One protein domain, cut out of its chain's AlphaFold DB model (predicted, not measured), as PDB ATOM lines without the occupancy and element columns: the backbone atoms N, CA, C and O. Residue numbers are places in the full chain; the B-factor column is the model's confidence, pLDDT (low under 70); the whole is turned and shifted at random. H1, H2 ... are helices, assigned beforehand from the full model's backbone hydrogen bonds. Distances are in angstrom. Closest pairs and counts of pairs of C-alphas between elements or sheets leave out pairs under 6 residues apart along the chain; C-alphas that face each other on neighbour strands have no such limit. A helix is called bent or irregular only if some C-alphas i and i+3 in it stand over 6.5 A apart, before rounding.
ATOM      1  N   GLY A  14      21.183  32.673  -2.209       78.62
ATOM      2  CA  GLY A  14      21.507  33.791  -1.346       78.62
ATOM      3  C   GLY A  14      22.990  34.058  -1.159       78.62
ATOM      4  O   GLY A  14      23.398  35.210  -0.990       78.62
ATOM      5  N   ALA A  15      23.813  33.016  -1.279       86.00
ATOM      6  CA  ALA A  15      25.264  33.138  -1.257       86.00
ATOM      7  C   ALA A  15      25.773  34.124  -2.326       86.00
ATOM      8  O   ALA A  15      26.699  34.894  -2.072       86.00
ATOM      9  N   VAL A  16      25.150  34.147  -3.511       89.50
ATOM     10  CA  VAL A  16      25.560  35.019  -4.624       89.50
ATOM     11  C   VAL A  16      25.185  36.476  -4.353       89.50
ATOM     12  O   VAL A  16      25.984  37.374  -4.612       89.50
ATOM     13  N   VAL A  17      24.008  36.726  -3.776       90.81
ATOM     14  CA  VAL A  17      23.596  38.081  -3.372       90.81
ATOM     15  C   VAL A  17      24.506  38.605  -2.261       90.81
ATOM     16  O   VAL A  17      24.987  39.736  -2.326       90.81
ATOM     17  N   LEU A  18      24.803  37.772  -1.264       91.50
ATOM     18  CA  LEU A  18      25.724  38.121  -0.185       91.50
ATOM     19  C   LEU A  18      27.150  38.367  -0.696       91.50
ATOM     20  O   LEU A  18      27.817  39.279  -0.205       91.50
ATOM     21  N   ARG A  19      27.607  37.616  -1.711       92.31
ATOM     22  CA  ARG A  19      28.874  37.889  -2.405       92.31
ATOM     23  C   ARG A  19      28.881  39.305  -2.976       92.31
ATOM     24  O   ARG A  19      29.826  40.039  -2.709       92.31
ATOM     25  N   GLU A  20      27.842  39.698  -3.710       92.94
ATOM     26  CA  GLU A  20      27.758  41.036  -4.311       92.94
ATOM     27  C   GLU A  20      27.810  42.134  -3.240       92.94
ATOM     28  O   GLU A  20      28.518  43.131  -3.391       92.94
ATOM     29  N   VAL A  21      27.108  41.943  -2.118       92.00
ATOM     30  CA  VAL A  21      27.162  42.873  -0.979       92.00
ATOM     31  C   VAL A  21      28.580  42.959  -0.409       92.00
ATOM     32  O   VAL A  21      29.079  44.063  -0.180       92.00
ATOM     33  N   LEU A  22      29.258  41.823  -0.212       92.38
ATOM     34  CA  LEU A  22      30.634  41.787   0.283       92.38
ATOM     35  C   LEU A  22      31.613  42.472  -0.674       92.38
ATOM     36  O   LEU A  22      32.428  43.278  -0.220       92.38
ATOM     37  N   GLU A  23      31.514  42.217  -1.976       92.88
ATOM     38  CA  GLU A  23      32.378  42.825  -2.993       92.88
ATOM     39  C   GLU A  23      32.142  44.334  -3.103       92.88
ATOM     40  O   GLU A  23      33.095  45.112  -3.027       92.88
ATOM     41  N   ARG A  24      30.882  44.781  -3.168       92.31
ATOM     42  CA  ARG A  24      30.545  46.217  -3.171       92.31
ATOM     43  C   ARG A  24      30.959  46.919  -1.893       92.31
ATOM     44  O   ARG A  24      31.307  48.099  -1.924       92.31
ATOM     45  N   SER A  25      30.921  46.211  -0.767       92.25
ATOM     46  CA  SER A  25      31.403  46.776   0.484       92.25
ATOM     47  C   SER A  25      32.897  47.060   0.419       92.25
ATOM     48  O   SER A  25      33.316  47.984   1.103       92.25
ATOM     49  N   GLY A  26      33.684  46.304  -0.366       94.06
ATOM     50  CA  GLY A  26      35.144  46.383  -0.479       94.06
ATOM     51  C   GLY A  26      35.885  46.111   0.835       94.06
ATOM     52  O   GLY A  26      36.983  46.640   1.051       94.06
ATOM     53  N   ILE A  27      35.236  45.440   1.795       95.19
ATOM     54  CA  ILE A  27      35.793  45.243   3.137       95.19
ATOM     55  C   ILE A  27      36.853  44.149   3.164       95.19
ATOM     56  O   ILE A  27      37.851  44.294   3.867       95.19
ATOM     57  N   VAL A  28      36.672  43.094   2.367       95.50
ATOM     58  CA  VAL A  28      37.616  41.979   2.287       95.50
ATOM     59  C   VAL A  28      38.935  42.482   1.705       95.50
ATOM     60  O   VAL A  28      39.976  42.337   2.334       95.50
ATOM     61  N   GLU A  29      38.890  43.188   0.577       94.94
ATOM     62  CA  GLU A  29      40.054  43.764  -0.107       94.94
ATOM     63  C   GLU A  29      40.810  44.752   0.785       94.94
ATOM     64  O   GLU A  29      42.037  44.805   0.772       94.94
ATOM     65  N   TRP A  30      40.077  45.519   1.593       96.00
ATOM     66  CA  TRP A  30      40.666  46.434   2.564       96.00
ATOM     67  C   TRP A  30      41.357  45.699   3.718       96.00
ATOM     68  O   TRP A  30      42.408  46.137   4.183       96.00
ATOM     69  N   MET A  31      40.780  44.596   4.194       95.62
ATOM     70  CA  MET A  31      41.264  43.869   5.368       95.62
ATOM     71  C   MET A  31      42.478  42.986   5.062       95.62
ATOM     72  O   MET A  31      43.408  42.940   5.859       95.62
ATOM     73  N   ILE A  32      42.505  42.329   3.901       96.75
ATOM     74  CA  ILE A  32      43.561  41.381   3.507       96.75
ATOM     75  C   ILE A  32      44.997  41.894   3.698       96.75
ATOM     76  O   ILE A  32      45.771  41.175   4.326       96.75
ATOM     77  N   PRO A  33      45.394  43.101   3.242       97.75
ATOM     78  CA  PRO A  33      46.773  43.571   3.407       97.75
ATOM     79  C   PRO A  33      47.167  43.858   4.865       97.75
ATOM     80  O   PRO A  33      48.338  44.102   5.136       97.75
ATOM     81  N   GLN A  34      46.203  43.879   5.790       97.50
ATOM     82  CA  GLN A  34      46.437  44.116   7.214       97.50
ATOM     83  C   GLN A  34      46.586  42.802   8.000       97.50
ATOM     84  O   GLN A  34      47.108  42.823   9.110       97.50
ATOM     85  N   LEU A  35      46.146  41.670   7.437       97.62
ATOM     86  CA  LEU A  35      46.180  40.363   8.091       97.62
ATOM     87  C   LEU A  35      47.523  39.654   7.896       97.62
ATOM     88  O   LEU A  35      48.129  39.700   6.826       97.62
ATOM     89  N   THR A  36      47.940  38.922   8.925       97.56
ATOM     90  CA  THR A  36      49.089  38.022   8.878       97.56
ATOM     91  C   THR A  36      48.614  36.604   8.597       97.56
ATOM     92  O   THR A  36      47.876  36.021   9.391       97.56
ATOM     93  N   ASP A  37      49.082  36.030   7.490       96.38
ATOM     94  CA  ASP A  37      48.868  34.626   7.149       96.38
ATOM     95  C   ASP A  37      50.181  33.842   7.320       96.38
ATOM     96  O   ASP A  37      51.099  34.029   6.518       96.38
ATOM     97  N   PRO A  38      50.316  32.996   8.360       96.12
ATOM     98  CA  PRO A  38      51.544  32.243   8.609       96.12
ATOM     99  C   PRO A  38      51.698  31.025   7.685       96.12
ATOM    100  O   PRO A  38      52.713  30.332   7.749       96.12
ATOM    101  N   ARG A  39      50.692  30.712   6.856       95.69
ATOM    102  CA  ARG A  39      50.720  29.539   5.979       95.69
ATOM    103  C   ARG A  39      51.756  29.726   4.870       95.69
ATOM    104  O   ARG A  39      51.863  30.790   4.262       95.69
ATOM    105  N   ARG A  40      52.485  28.654   4.564       95.38
ATOM    106  CA  ARG A  40      53.388  28.588   3.407       95.38
ATOM    107  C   ARG A  40      52.558  28.651   2.127       95.38
ATOM    108  O   ARG A  40      51.597  27.902   1.991       95.38
ATOM    109  N   ARG A  41      52.895  29.558   1.208       92.56
ATOM    110  CA  ARG A  41      52.060  29.877   0.033       92.56
ATOM    111  C   ARG A  41      51.881  28.682  -0.900       92.56
ATOM    112  O   ARG A  41      50.818  28.522  -1.483       92.56
ATOM    113  N   GLU A  42      52.909  27.853  -1.005       93.75
ATOM    114  CA  GLU A  42      52.943  26.607  -1.769       93.75
ATOM    115  C   GLU A  42      51.944  25.554  -1.262       93.75
ATOM    116  O   GLU A  42      51.493  24.725  -2.046       93.75
ATOM    117  N   ASP A  43      51.534  25.636   0.007       91.56
ATOM    118  CA  ASP A  43      50.619  24.685   0.647       91.56
ATOM    119  C   ASP A  43      49.166  25.223   0.701       91.56
ATOM    120  O   ASP A  43      48.271  24.606   1.291       91.56
ATOM    121  N   VAL A  44      48.903  26.405   0.124       93.75
ATOM    122  CA  VAL A  44      47.598  27.083   0.195       93.75
ATOM    123  C   VAL A  44      46.715  26.716  -0.997       93.75
ATOM    124  O   VAL A  44      46.878  27.224  -2.101       93.75
ATOM    125  N   VAL A  45      45.689  25.901  -0.734       93.31
ATOM    126  CA  VAL A  45      44.601  25.612  -1.691       93.31
ATOM    127  C   VAL A  45      43.526  26.709  -1.680       93.31
ATOM    128  O   VAL A  45      43.052  27.143  -2.731       93.31
ATOM    129  N   HIS A  46      43.152  27.178  -0.484       95.19
ATOM    130  CA  HIS A  46      42.158  28.234  -0.271       95.19
ATOM    131  C   HIS A  46      42.840  29.482   0.288       95.19
ATOM    132  O   HIS A  46      43.321  29.487   1.431       95.19
ATOM    133  N   ASP A  47      42.885  30.534  -0.526       95.50
ATOM    134  CA  ASP A  47      43.468  31.809  -0.127       95.50
ATOM    135  C   ASP A  47      42.669  32.467   1.012       95.50
ATOM    136  O   ASP A  47      41.513  32.138   1.287       95.50
ATOM    137  N   LEU A  48      43.320  33.386   1.729       96.38
ATOM    138  CA  LEU A  48      42.706  34.073   2.865       96.38
ATOM    139  C   LEU A  48      41.398  34.813   2.498       96.38
ATOM    140  O   LEU A  48      40.434  34.683   3.253       96.38
ATOM    141  N   PRO A  49      41.295  35.519   1.349       96.56
ATOM    142  CA  PRO A  49      40.036  36.123   0.924       96.56
ATOM    143  C   PRO A  49      38.910  35.105   0.724       96.56
ATOM    144  O   PRO A  49      37.770  35.410   1.070       96.56
ATOM    145  N   SER A  50      39.197  33.920   0.171       96.50
ATOM    146  CA  SER A  50      38.170  32.890  -0.007       96.50
ATOM    147  C   SER A  50      37.722  32.312   1.329       96.50
ATOM    148  O   SER A  50      36.531  32.134   1.536       96.50
ATOM    149  N   LEU A  51      38.646  32.090   2.270       97.12
ATOM    150  CA  LEU A  51      38.302  31.602   3.610       97.12
ATOM    151  C   LEU A  51      37.435  32.595   4.388       97.12
ATOM    152  O   LEU A  51      36.428  32.199   4.969       97.12
ATOM    153  N   ILE A  52      37.764  33.890   4.328       96.38
ATOM    154  CA  ILE A  52      36.938  34.949   4.925       96.38
ATOM    155  C   ILE A  52      35.536  34.945   4.315       96.38
ATOM    156  O   ILE A  52      34.551  34.985   5.052       96.38
ATOM    157  N   ARG A  53      35.429  34.882   2.980       95.56
ATOM    158  CA  ARG A  53      34.125  34.826   2.306       95.56
ATOM    159  C   ARG A  53      33.345  33.581   2.715       95.56
ATOM    160  O   ARG A  53      32.187  33.730   3.079       95.56
ATOM    161  N   THR A  54      33.961  32.396   2.733       95.62
ATOM    162  CA  THR A  54      33.314  31.159   3.203       95.62
ATOM    163  C   THR A  54      32.726  31.344   4.599       95.62
ATOM    164  O   THR A  54      31.532  31.132   4.782       95.62
ATOM    165  N   SER A  55      33.520  31.811   5.569       94.75
ATOM    166  CA  SER A  55      33.051  31.983   6.949       94.75
ATOM    167  C   SER A  55      31.924  33.008   7.077       94.75
ATOM    168  O   SER A  55      30.966  32.769   7.807       94.75
ATOM    169  N   VAL A  56      31.997  34.134   6.358       93.06
ATOM    170  CA  VAL A  56      30.931  35.147   6.396       93.06
ATOM    171  C   VAL A  56      29.656  34.643   5.720       93.06
ATOM    172  O   VAL A  56      28.570  34.863   6.244       93.06
ATOM    173  N   LEU A  57      29.769  33.957   4.579       93.31
ATOM    174  CA  LEU A  57      28.623  33.437   3.830       93.31
ATOM    175  C   LEU A  57      27.895  32.319   4.580       93.31
ATOM    176  O   LEU A  57      26.666  32.308   4.573       93.31
ATOM    177  N   LEU A  58      28.637  31.413   5.229       92.12
ATOM    178  CA  LEU A  58      28.074  30.373   6.093       92.12
ATOM    179  C   LEU A  58      27.313  31.007   7.262       92.12
ATOM    180  O   LEU A  58      26.111  30.778   7.405       92.12
ATOM    181  N   ALA A  59      27.972  31.898   8.008       89.38
ATOM    182  CA  ALA A  59      27.368  32.568   9.156       89.38
ATOM    183  C   ALA A  59      26.125  33.390   8.775       89.38
ATOM    184  O   ALA A  59      25.108  33.335   9.464       89.38
ATOM    185  N   ALA A  60      26.171  34.120   7.656       89.38
ATOM    186  CA  ALA A  60      25.051  34.926   7.168       89.38
ATOM    187  C   ALA A  60      23.839  34.088   6.726       89.38
ATOM    188  O   ALA A  60      22.719  34.591   6.732       89.38
ATOM    189  N   GLN A  61      24.049  32.822   6.358       87.19
ATOM    190  CA  GLN A  61      22.980  31.882   6.004       87.19
ATOM    191  C   GLN A  61      22.546  30.996   7.179       87.19
ATOM    192  O   GLN A  61      21.647  30.172   7.029       87.19
ATOM    193  N   GLY A  62      23.135  31.194   8.359       86.50
ATOM    194  CA  GLY A  62      22.770  30.484   9.581       86.50
ATOM    195  C   GLY A  62      23.494  29.156   9.798       86.50
ATOM    196  O   GLY A  62      23.162  28.475  10.767       86.50
ATOM    197  N   TRP A  63      24.478  28.819   8.962       87.94
ATOM    198  CA  TRP A  63      25.409  27.711   9.195       87.94
ATOM    199  C   TRP A  63      26.426  28.133  10.253       87.94
ATOM    200  O   TRP A  63      27.010  29.219  10.160       87.94
ATOM    201  N   ARG A  64      26.588  27.321  11.296       82.75
ATOM    202  CA  ARG A  64      27.331  27.709  12.506       82.75
ATOM    203  C   ARG A  64      28.585  26.884  12.701       82.75
ATOM    204  O   ARG A  64      29.572  27.428  13.199       82.75
ATOM    205  N   ASP A  65      28.551  25.625  12.293       86.62
ATOM    206  CA  ASP A  65      29.642  24.702  12.519       86.62
ATOM    207  C   ASP A  65      30.545  24.631  11.285       86.62
ATOM    208  O   ASP A  65      30.144  24.874  10.148       86.62
ATOM    209  N   HIS A  66      31.835  24.377  11.499       87.94
ATOM    210  CA  HIS A  66      32.790  24.347  10.387       87.94
ATOM    211  C   HIS A  66      32.571  23.148   9.447       87.94
ATOM    212  O   HIS A  66      32.991  23.213   8.295       87.94
ATOM    213  N   ASP A  67      31.976  22.057   9.928       89.75
ATOM    214  CA  ASP A  67      31.594  20.883   9.135       89.75
ATOM    215  C   ASP A  67      30.324  21.105   8.303       89.75
ATOM    216  O   ASP A  67      30.162  20.437   7.285       89.75
ATOM    217  N   ASP A  68      29.505  22.119   8.606       88.12
ATOM    218  CA  ASP A  68      28.411  22.554   7.720       88.12
ATOM    219  C   ASP A  68      28.919  22.893   6.304       88.12
ATOM    220  O   ASP A  68      28.215  22.729   5.304       88.12
ATOM    221  N   ALA A  69      30.179  23.331   6.190       89.25
ATOM    222  CA  ALA A  69      30.823  23.592   4.906       89.25
ATOM    223  C   ALA A  69      30.939  22.335   4.027       89.25
ATOM    224  O   ALA A  69      30.952  22.457   2.800       89.25
ATOM    225  N   ASP A  70      31.004  21.142   4.627       88.88
ATOM    226  CA  ASP A  70      31.089  19.882   3.892       88.88
ATOM    227  C   ASP A  70      29.751  19.545   3.208       88.88
ATOM    228  O   ASP A  70      29.756  19.015   2.095       88.88
ATOM    229  N   ALA A  71      28.611  19.945   3.790       88.50
ATOM    230  CA  ALA A  71      27.292  19.806   3.161       88.50
ATOM    231  C   ALA A  71      27.131  20.687   1.907       88.50
ATOM    232  O   ALA A  71      26.368  20.361   0.999       88.50
ATOM    233  N   LEU A  72      27.879  21.791   1.838       90.62
ATOM    234  CA  LEU A  72      27.866  22.759   0.736       90.62
ATOM    235  C   LEU A  72      29.107  22.654  -0.156       90.62
ATOM    236  O   LEU A  72      29.333  23.505  -1.020       90.62
ATOM    237  N   ARG A  73      29.931  21.621   0.049       90.81
ATOM    238  CA  ARG A  73      31.258  21.506  -0.557       90.81
ATOM    239  C   ARG A  73      31.231  21.615  -2.073       90.81
ATOM    240  O   ARG A  73      32.083  22.297  -2.645       90.81
ATOM    241  N   ASP A  74      30.246  20.971  -2.683       91.31
ATOM    242  CA  ASP A  74      30.076  20.886  -4.131       91.31
ATOM    243  C   ASP A  74      28.968  21.798  -4.667       91.31
ATOM    244  O   ASP A  74      28.718  21.811  -5.873       91.31
ATOM    245  N   ASP A  75      28.347  22.614  -3.808       91.44
ATOM    246  CA  ASP A  75      27.324  23.558  -4.242       91.44
ATOM    247  C   ASP A  75      27.945  24.625  -5.175       91.44
ATOM    248  O   ASP A  75      28.873  25.352  -4.790       91.44
ATOM    249  N   PRO A  76      27.467  24.746  -6.427       91.06
ATOM    250  CA  PRO A  76      28.083  25.630  -7.409       91.06
ATOM    251  C   PRO A  76      27.891  27.114  -7.065       91.06
ATOM    252  O   PRO A  76      28.758  27.932  -7.393       91.06
ATOM    253  N   ALA A  77      26.788  27.478  -6.405       90.69
ATOM    254  CA  ALA A  77      26.514  28.852  -6.008       90.69
ATOM    255  C   ALA A  77      27.460  29.278  -4.881       90.69
ATOM    256  O   ALA A  77      28.071  30.342  -4.972       90.69
ATOM    257  N   PHE A  78      27.671  28.421  -3.883       92.12
ATOM    258  CA  PHE A  78      28.576  28.649  -2.762       92.12
ATOM    259  C   PHE A  78      30.042  28.653  -3.180       92.12
ATOM    260  O   PHE A  78      30.785  29.563  -2.809       92.12
ATOM    261  N   ARG A  79      30.464  27.689  -4.009       93.56
ATOM    262  CA  ARG A  79      31.829  27.652  -4.555       93.56
ATOM    263  C   ARG A  79      32.150  28.925  -5.321       93.56
ATOM    264  O   ARG A  79      33.229  29.498  -5.160       93.56
ATOM    265  N   ARG A  80      31.200  29.400  -6.131       93.38
ATOM    266  CA  ARG A  80      31.338  30.683  -6.813       93.38
ATOM    267  C   ARG A  80      31.340  31.821  -5.801       93.38
ATOM    268  O   ARG A  80      32.270  32.610  -5.826       93.38
ATOM    269  N   ALA A  81      30.363  31.909  -4.907       94.06
ATOM    270  CA  ALA A  81      30.223  32.994  -3.939       94.06
ATOM    271  C   ALA A  81      31.460  33.192  -3.049       94.06
ATOM    272  O   ALA A  81      31.906  34.320  -2.846       94.06
ATOM    273  N   ALA A  82      32.039  32.096  -2.561       94.69
ATOM    274  CA  ALA A  82      33.175  32.124  -1.655       94.69
ATOM    275  C   ALA A  82      34.508  32.429  -2.351       94.69
ATOM    276  O   ALA A  82      35.423  32.949  -1.720       94.69
ATOM    277  N   SER A  83      34.655  32.109  -3.637       94.25
ATOM    278  CA  SER A  83      35.956  32.196  -4.296       94.25
ATOM    279  C   SER A  83      36.370  33.627  -4.643       94.25
ATOM    280  O   SER A  83      35.603  34.399  -5.219       94.25
ATOM    281  N   SER A  84      37.639  33.939  -4.380       92.62
ATOM    282  CA  SER A  84      38.334  35.122  -4.903       92.62
ATOM    283  C   SER A  84      38.612  35.055  -6.411       92.62
ATOM    284  O   SER A  84      38.892  36.078  -7.037       92.62
ATOM    285  N   ALA A  85      38.560  33.862  -7.012       90.62
ATOM    286  CA  ALA A  85      38.844  33.681  -8.426       90.62
ATOM    287  C   ALA A  85      37.680  34.172  -9.299       90.62
ATOM    288  O   ALA A  85      36.504  34.093  -8.938       90.62
ATOM    289  N   SER A  86      38.027  34.661 -10.488       85.81
ATOM    290  CA  SER A  86      37.066  35.149 -11.477       85.81
ATOM    291  C   SER A  86      36.622  34.051 -12.450       85.81
ATOM    292  O   SER A  86      37.293  33.029 -12.631       85.81
ATOM    293  N   GLY A  87      35.493  34.296 -13.119       87.69
ATOM    294  CA  GLY A  87      34.973  33.433 -14.177       87.69
ATOM    295  C   GLY A  87      34.517  32.063 -13.671       87.69
ATOM    296  O   GLY A  87      33.908  31.951 -12.607       87.69
ATOM    297  N   ARG A  88      34.792  31.022 -14.465       87.75
ATOM    298  CA  ARG A  88      34.416  29.628 -14.169       87.75
ATOM    299  C   ARG A  88      35.430  28.875 -13.308       87.75
ATOM    300  O   ARG A  88      35.103  27.813 -12.792       87.75
ATOM    301  N   THR A  89      36.595  29.472 -13.044       89.62
ATOM    302  CA  THR A  89      37.671  28.894 -12.220       89.62
ATOM    303  C   THR A  89      37.189  28.219 -10.924       89.62
ATOM    304  O   THR A  89      37.662  27.122 -10.633       89.62
ATOM    305  N   PRO A  90      36.257  28.796 -10.132       88.81
ATOM    306  CA  PRO A  90      35.786  28.156  -8.899       88.81
ATOM    307  C   PRO A  90      35.025  26.841  -9.117       88.81
ATOM    308  O   PRO A  90      34.967  26.016  -8.208       88.81
ATOM    309  N   LEU A  91      34.437  26.655 -10.301       90.25
ATOM    310  CA  LEU A  91      33.668  25.473 -10.697       90.25
ATOM    311  C   LEU A  91      34.557  24.421 -11.366       90.25
ATOM    312  O   LEU A  91      34.340  23.231 -11.178       90.25
ATOM    313  N   ASP A  92      35.576  24.869 -12.099       89.81
ATOM    314  CA  ASP A  92      36.468  23.986 -12.857       89.81
ATOM    315  C   ASP A  92      37.588  23.384 -11.980       89.81
ATOM    316  O   ASP A  92      38.221  22.397 -12.355       89.81
ATOM    317  N   ARG A  93      37.853  23.954 -10.794       85.12
ATOM    318  CA  ARG A  93      38.801  23.365  -9.834       85.12
ATOM    319  C   ARG A  93      38.255  22.055  -9.244       85.12
ATOM    320  O   ARG A  93      37.069  21.983  -8.926       85.12
ATOM    321  N   PRO A  94      39.121  21.061  -8.980       84.62
ATOM    322  CA  PRO A  94      38.707  19.809  -8.346       84.62
ATOM    323  C   PRO A  94      38.355  19.982  -6.861       84.62
ATOM    324  O   PRO A  94      37.679  19.142  -6.278       84.62
ATOM    325  N   HIS A  95      38.820  21.061  -6.226       85.06
ATOM    326  CA  HIS A  95      38.567  21.336  -4.815       85.06
ATOM    327  C   HIS A  95      37.305  22.196  -4.651       85.06
ATOM    328  O   HIS A  95      37.233  23.293  -5.210       85.06
ATOM    329  N   GLY A  96      36.338  21.688  -3.879       91.38
ATOM    330  CA  GLY A  96      35.127  22.401  -3.457       91.38
ATOM    331  C   GLY A  96      35.389  23.467  -2.385       91.38
ATOM    332  O   GLY A  96      36.450  24.092  -2.369       91.38
ATOM    333  N   LEU A  97      34.438  23.694  -1.476       93.19
ATOM    334  CA  LEU A  97      34.670  24.565  -0.314       93.19
ATOM    335  C   LEU A  97      35.777  24.027   0.609       93.19
ATOM    336  O   LEU A  97      36.132  22.845   0.592       93.19
ATOM    337  N   ALA A  98      36.323  24.934   1.422       93.69
ATOM    338  CA  ALA A  98      37.279  24.590   2.462       93.69
ATOM    339  C   ALA A  98      36.633  23.637   3.476       93.69
ATOM    340  O   ALA A  98      35.582  23.946   4.026       93.69
ATOM    341  N   SER A  99      37.296  22.512   3.735       92.56
ATOM    342  CA  SER A  99      36.834  21.508   4.697       92.56
ATOM    343  C   SER A  99      36.898  22.002   6.145       92.56
ATOM    344  O   SER A  99      37.654  22.930   6.466       92.56
ATOM    345  N   GLN A 100      36.202  21.300   7.043       94.38
ATOM    346  CA  GLN A 100      36.220  21.534   8.491       94.38
ATOM    347  C   GLN A 100      37.629  21.802   9.080       94.38
ATOM    348  O   GLN A 100      37.817  22.853   9.706       94.38
ATOM    349  N   PRO A 101      38.670  20.965   8.861       94.31
ATOM    350  CA  PRO A 101      39.998  21.208   9.438       94.31
ATOM    351  C   PRO A 101      40.703  22.430   8.837       94.31
ATOM    352  O   PRO A 101      41.610  23.007   9.443       94.31
ATOM    353  N   THR A 102      40.317  22.852   7.633       95.19
ATOM    354  CA  THR A 102      40.835  24.079   7.022       95.19
ATOM    355  C   THR A 102      40.204  25.310   7.659       95.19
ATOM    356  O   THR A 102      40.931  26.237   8.018       95.19
ATOM    357  N   LEU A 103      38.884  25.297   7.865       96.38
ATOM    358  CA  LEU A 103      38.164  26.374   8.547       96.38
ATOM    359  C   LEU A 103      38.549  26.481  10.029       96.38
ATOM    360  O   LEU A 103      38.739  27.583  10.532       96.38
ATOM    361  N   SER A 104      38.797  25.357  10.705       95.56
ATOM    362  CA  SER A 104      39.319  25.345  12.078       95.56
ATOM    363  C   SER A 104      40.675  26.058  12.194       95.56
ATOM    364  O   SER A 104      40.837  26.970  13.008       95.56
ATOM    365  N   ARG A 105      41.639  25.723  11.323       96.75
ATOM    366  CA  ARG A 105      42.949  26.401  11.287       96.75
ATOM    367  C   ARG A 105      42.833  27.871  10.902       96.75
ATOM    368  O   ARG A 105      43.551  28.697  11.453       96.75
ATOM    369  N   PHE A 106      41.937  28.204   9.974       97.38
ATOM    370  CA  PHE A 106      41.633  29.592   9.640       97.38
ATOM    371  C   PHE A 106      41.150  30.366  10.870       97.38
ATOM    372  O   PHE A 106      41.696  31.422  11.173       97.38
ATOM    373  N   THR A 107      40.201  29.819  11.627       96.69
ATOM    374  CA  THR A 107      39.706  30.440  12.860       96.69
ATOM    375  C   THR A 107      40.825  30.637  13.884       96.69
ATOM    376  O   THR A 107      40.908  31.706  14.486       96.69
ATOM    377  N   ALA A 108      41.750  29.680  14.019       97.50
ATOM    378  CA  ALA A 108      42.941  29.847  14.856       97.50
ATOM    379  C   ALA A 108      43.846  31.002  14.372       97.50
ATOM    380  O   ALA A 108      44.230  31.849  15.174       97.50
ATOM    381  N   ILE A 109      44.112  31.103  13.061       97.81
ATOM    382  CA  ILE A 109      44.864  32.228  12.468       97.81
ATOM    383  C   ILE A 109      44.173  33.561  12.774       97.81
ATOM    384  O   ILE A 109      44.832  34.537  13.130       97.81
ATOM    385  N   MET A 110      42.848  33.626  12.660       97.56
ATOM    386  CA  MET A 110      42.084  34.849  12.917       97.56
ATOM    387  C   MET A 110      41.990  35.212  14.406       97.56
ATOM    388  O   MET A 110      41.808  36.386  14.738       97.56
ATOM    389  N   ALA A 111      42.131  34.230  15.300       97.00
ATOM    390  CA  ALA A 111      42.120  34.425  16.746       97.00
ATOM    391  C   ALA A 111      43.416  35.054  17.287       97.00
ATOM    392  O   ALA A 111      43.385  35.652  18.371       97.00
ATOM    393  N   GLU A 112      44.520  34.980  16.533       97.81
ATOM    394  CA  GLU A 112      45.787  35.623  16.891       97.81
ATOM    395  C   GLU A 112      45.591  37.115  17.216       97.81
ATOM    396  O   GLU A 112      44.844  37.809  16.515       97.81
ATOM    397  N   PRO A 113      46.248  37.668  18.259       97.44
ATOM    398  CA  PRO A 113      45.977  39.027  18.728       97.44
ATOM    399  C   PRO A 113      46.090  40.114  17.652       97.44
ATOM    400  O   PRO A 113      45.291  41.056  17.660       97.44
ATOM    401  N   SER A 114      47.046  39.980  16.726       97.00
ATOM    402  CA  SER A 114      47.229  40.888  15.588       97.00
ATOM    403  C   SER A 114      46.029  40.841  14.640       97.00
ATOM    404  O   SER A 114      45.381  41.863  14.425       97.00
ATOM    405  N   ASN A 115      45.658  39.655  14.159       97.94
ATOM    406  CA  ASN A 115      44.540  39.466  13.233       97.94
ATOM    407  C   ASN A 115      43.194  39.826  13.868       97.94
ATOM    408  O   ASN A 115      42.372  40.508  13.253       97.94
ATOM    409  N   ARG A 116      42.991  39.474  15.139       96.25
ATOM    410  CA  ARG A 116      41.793  39.843  15.900       96.25
ATOM    411  C   ARG A 116      41.646  41.361  16.061       96.25
ATOM    412  O   ARG A 116      40.527  41.870  16.110       96.25
ATOM    413  N   SER A 117      42.752  42.101  16.153       96.25
ATOM    414  CA  SER A 117      42.734  43.571  16.148       96.25
ATOM    415  C   SER A 117      42.262  44.121  14.799       96.25
ATOM    416  O   SER A 117      41.407  45.008  14.761       96.25
ATOM    417  N   GLU A 118      42.747  43.554  13.693       97.25
ATOM    418  CA  GLU A 118      42.330  43.961  12.347       97.25
ATOM    419  C   GLU A 118      40.868  43.610  12.053       97.25
ATOM    420  O   GLU A 118      40.154  44.443  11.498       97.25
ATOM    421  N   LEU A 119      40.374  42.458  12.518       94.31
ATOM    422  CA  LEU A 119      38.951  42.104  12.438       94.31
ATOM    423  C   LEU A 119      38.054  43.151  13.110       94.31
ATOM    424  O   LEU A 119      37.049  43.581  12.541       94.31
ATOM    425  N   ARG A 120      38.432  43.617  14.307       92.25
ATOM    426  CA  ARG A 120      37.688  44.675  15.015       92.25
ATOM    427  C   ARG A 120      37.689  45.982  14.228       92.25
ATOM    428  O   ARG A 120      36.659  46.649  14.138       92.25
ATOM    429  N   LYS A 121      38.825  46.352  13.629       93.88
ATOM    430  CA  LYS A 121      38.902  47.537  12.766       93.88
ATOM    431  C   LYS A 121      38.066  47.367  11.502       93.88
ATOM    432  O   LYS A 121      37.440  48.336  11.093       93.88
ATOM    433  N   ALA A 122      38.019  46.172  10.914       93.12
ATOM    434  CA  ALA A 122      37.199  45.881   9.744       93.12
ATOM    435  C   ALA A 122      35.707  46.050  10.045       93.12
ATOM    436  O   ALA A 122      35.015  46.710   9.276       93.12
ATOM    437  N   ALA A 123      35.224  45.562  11.189       89.81
ATOM    438  CA  ALA A 123      33.842  45.781  11.615       89.81
ATOM    439  C   ALA A 123      33.509  47.282  11.753       89.81
ATOM    440  O   ALA A 123      32.504  47.755  11.217       89.81
ATOM    441  N   LEU A 124      34.389  48.057  12.398       90.00
ATOM    442  CA  LEU A 124      34.227  49.512  12.529       90.00
ATOM    443  C   LEU A 124      34.292  50.232  11.177       90.00
ATOM    444  O   LEU A 124      33.523  51.156  10.917       90.00
ATOM    445  N   GLU A 125      35.222  49.828  10.316       91.75
ATOM    446  CA  GLU A 125      35.400  50.400   8.988       91.75
ATOM    447  C   GLU A 125      34.178  50.117   8.113       91.75
ATOM    448  O   GLU A 125      33.684  51.039   7.465       91.75
ATOM    449  N   LEU A 126      33.646  48.893   8.139       90.06
ATOM    450  CA  LEU A 126      32.416  48.516   7.449       90.06
ATOM    451  C   LEU A 126      31.235  49.373   7.923       90.06
ATOM    452  O   LEU A 126      30.610  50.043   7.102       90.06
ATOM    453  N   GLY A 127      31.005  49.451   9.238       88.00
ATOM    454  CA  GLY A 127      29.935  50.269   9.820       88.00
ATOM    455  C   GLY A 127      30.074  51.766   9.520       88.00
ATOM    456  O   GLY A 127      29.082  52.483   9.410       88.00
ATOM    457  N   ALA A 128      31.298  52.259   9.317       88.62
ATOM    458  CA  ALA A 128      31.542  53.650   8.957       88.62
ATOM    459  C   ALA A 128      31.414  53.941   7.449       88.62
ATOM    460  O   ALA A 128      31.336  55.116   7.080       88.62
ATOM    461  N   ARG A 129      31.435  52.940   6.548       89.00
ATOM    462  CA  ARG A 129      31.379  53.167   5.083       89.00
ATOM    463  C   ARG A 129      30.073  53.836   4.654       89.00
ATOM    464  O   ARG A 129      30.151  54.882   4.014       89.00
ATOM    465  N   ALA A 130      28.917  53.316   5.064       84.44
ATOM    466  CA  ALA A 130      27.621  53.894   4.692       84.44
ATOM    467  C   ALA A 130      27.440  55.344   5.205       84.44
ATOM    468  O   ALA A 130      27.278  56.242   4.376       84.44
ATOM    469  N   PRO A 131      27.651  55.651   6.504       85.81
ATOM    470  CA  PRO A 131      27.574  57.027   7.000       85.81
ATOM    471  C   PRO A 131      28.572  57.993   6.348       85.81
ATOM    472  O   PRO A 131      28.329  59.198   6.285       85.81
ATOM    473  N   ARG A 132      29.735  57.504   5.892       88.75
ATOM    474  CA  ARG A 132      30.697  58.324   5.136       88.75
ATOM    475  C   ARG A 132      30.208  58.616   3.729       88.75
ATOM    476  O   ARG A 132      30.370  59.752   3.286       88.75
ATOM    477  N   ALA A 133      29.640  57.628   3.044       87.00
ATOM    478  CA  ALA A 133      29.083  57.798   1.707       87.00
ATOM    479  C   ALA A 133      27.961  58.849   1.715       87.00
ATOM    480  O   ALA A 133      28.025  59.814   0.956       87.00
ATOM    481  N   GLU A 134      27.036  58.760   2.674       87.38
ATOM    482  CA  GLU A 134      25.953  59.738   2.877       87.38
ATOM    483  C   GLU A 134      26.456  61.157   3.186       87.38
ATOM    484  O   GLU A 134      25.786  62.150   2.916       87.38
ATOM    485  N   ARG A 135      27.670  61.281   3.736       87.50
ATOM    486  CA  ARG A 135      28.302  62.563   4.094       87.50
ATOM    487  C   ARG A 135      29.304  63.059   3.051       87.50
ATOM    488  O   ARG A 135      30.195  63.847   3.389       87.50
ATOM    489  N   GLY A 136      29.210  62.592   1.804       88.38
ATOM    490  CA  GLY A 136      30.113  62.999   0.723       88.38
ATOM    491  C   GLY A 136      31.577  62.651   1.015       88.38
ATOM    492  O   GLY A 136      32.473  63.470   0.815       88.38
TER     493      GLY A 136
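Overview. This is residues 14 to 136 of the 195 residues of the protein "Tnp_DDE_dom domain-containing protein" of Rhodosalinus sediminis (UniProt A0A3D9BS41). This is a compact cluster of crossed helices with H3 in its middle; H1 and H5, side by side, pack on H3, and H2 folds back on it as the other arm of a helical hairpin. H7 and the long H8 make an L-shaped corner, and H8 crosses H2; residues 131 to 136, of which 131 to 134 belong to H8, stick out. The printed part has 123 residues with eight named helices, H1 to H8 in order along the chain, and no named strand; the class is all helix. It is compact, with a radius of gyration of the C-alphas of 14.6 A and spans of 45 by 31 by 26 A.

Arrangement. Begin at H1, residues 14 to 25, whose residues 15 to 19 alone touch H5, residues 76 to 82, at a shallow tilt of 26 degrees, the same way; the closest C-alphas, of Val 16 and Ala 81, are 5.1 A apart. Next find H2, residues 27 to 34, irregular but only just: C-alphas 30 and 33 are 6.8 A apart. It forms a hairpin with the hub H3, residues 48 to 60, with Val 28 and Pro 49 closest at 6.5 A between C-alphas. H3 touches H1, C-alphas 15 and 57 being closest at 6.1 A, and H5, C-alphas 53 and 82 at 4.9 A. H4, residues 68 to 71, only just touches H7, residues 100 to 111, with 3 pairs of C-alphas within 8 A, the closest being those of Ala 69 and Gln 100, 6.8 A apart. H6, residues 89 to 92, touches H5, with C-alphas 80 and 90 closest at 5.5 A. H7 only just touches H3, with 3 pairs of C-alphas within 8 A, about perpendicular at 79 degrees; C-alphas 51 and 106 are closest at 7.2 A. H8, residues 113 to 134, touches H2 at a steep tilt of 39 degrees, opposite ways, with C-alphas 31 and 122 closest at 6.3 A. H7 and H8 only just touch, only at the corner, with 3 pairs of C-alphas within 8 A; C-alphas 110 and 116 are closest at 5.8 A. H3 and H8 are apart. In H1, H3, H5 and H7 every O i to N i+4 pair is within hydrogen-bond range, in H2 2 of 4 and in H8 16 of 18; H4 and H6 are too short for such a pair.

Along the chain. Find C-alpha 14 at (21.507, 33.791, -1.346); from there H1 runs 16.4 A to residue 25. H2, residues 27 to 34, H4, residues 68 to 71, H5, residues 76 to 82, and H6, residues 89 to 92, are shorter. H3 starts at C-alpha 48, (42.706, 34.073, 2.865), and runs 18.2 A to residue 60. H7, residues 100 to 111, is 16.4 A long. H8 runs 32.9 A from residue 113 to C-alpha 134 at (25.953, 59.738, 2.877), with a kink of 30 degrees near residue 127; it is irregular, but only just, C-alphas 127 and 130 being 6.7 A apart.

Size, cuts and confidence. Look at Pro 94 and Arg 135 for the two C-alphas farthest apart, 45.7 A. The printed part has no cut, and the link from H2 to H3, residues 35 to 47, is long. The mean pLDDT of the printed part is 92.3, and no printed residue is under 70.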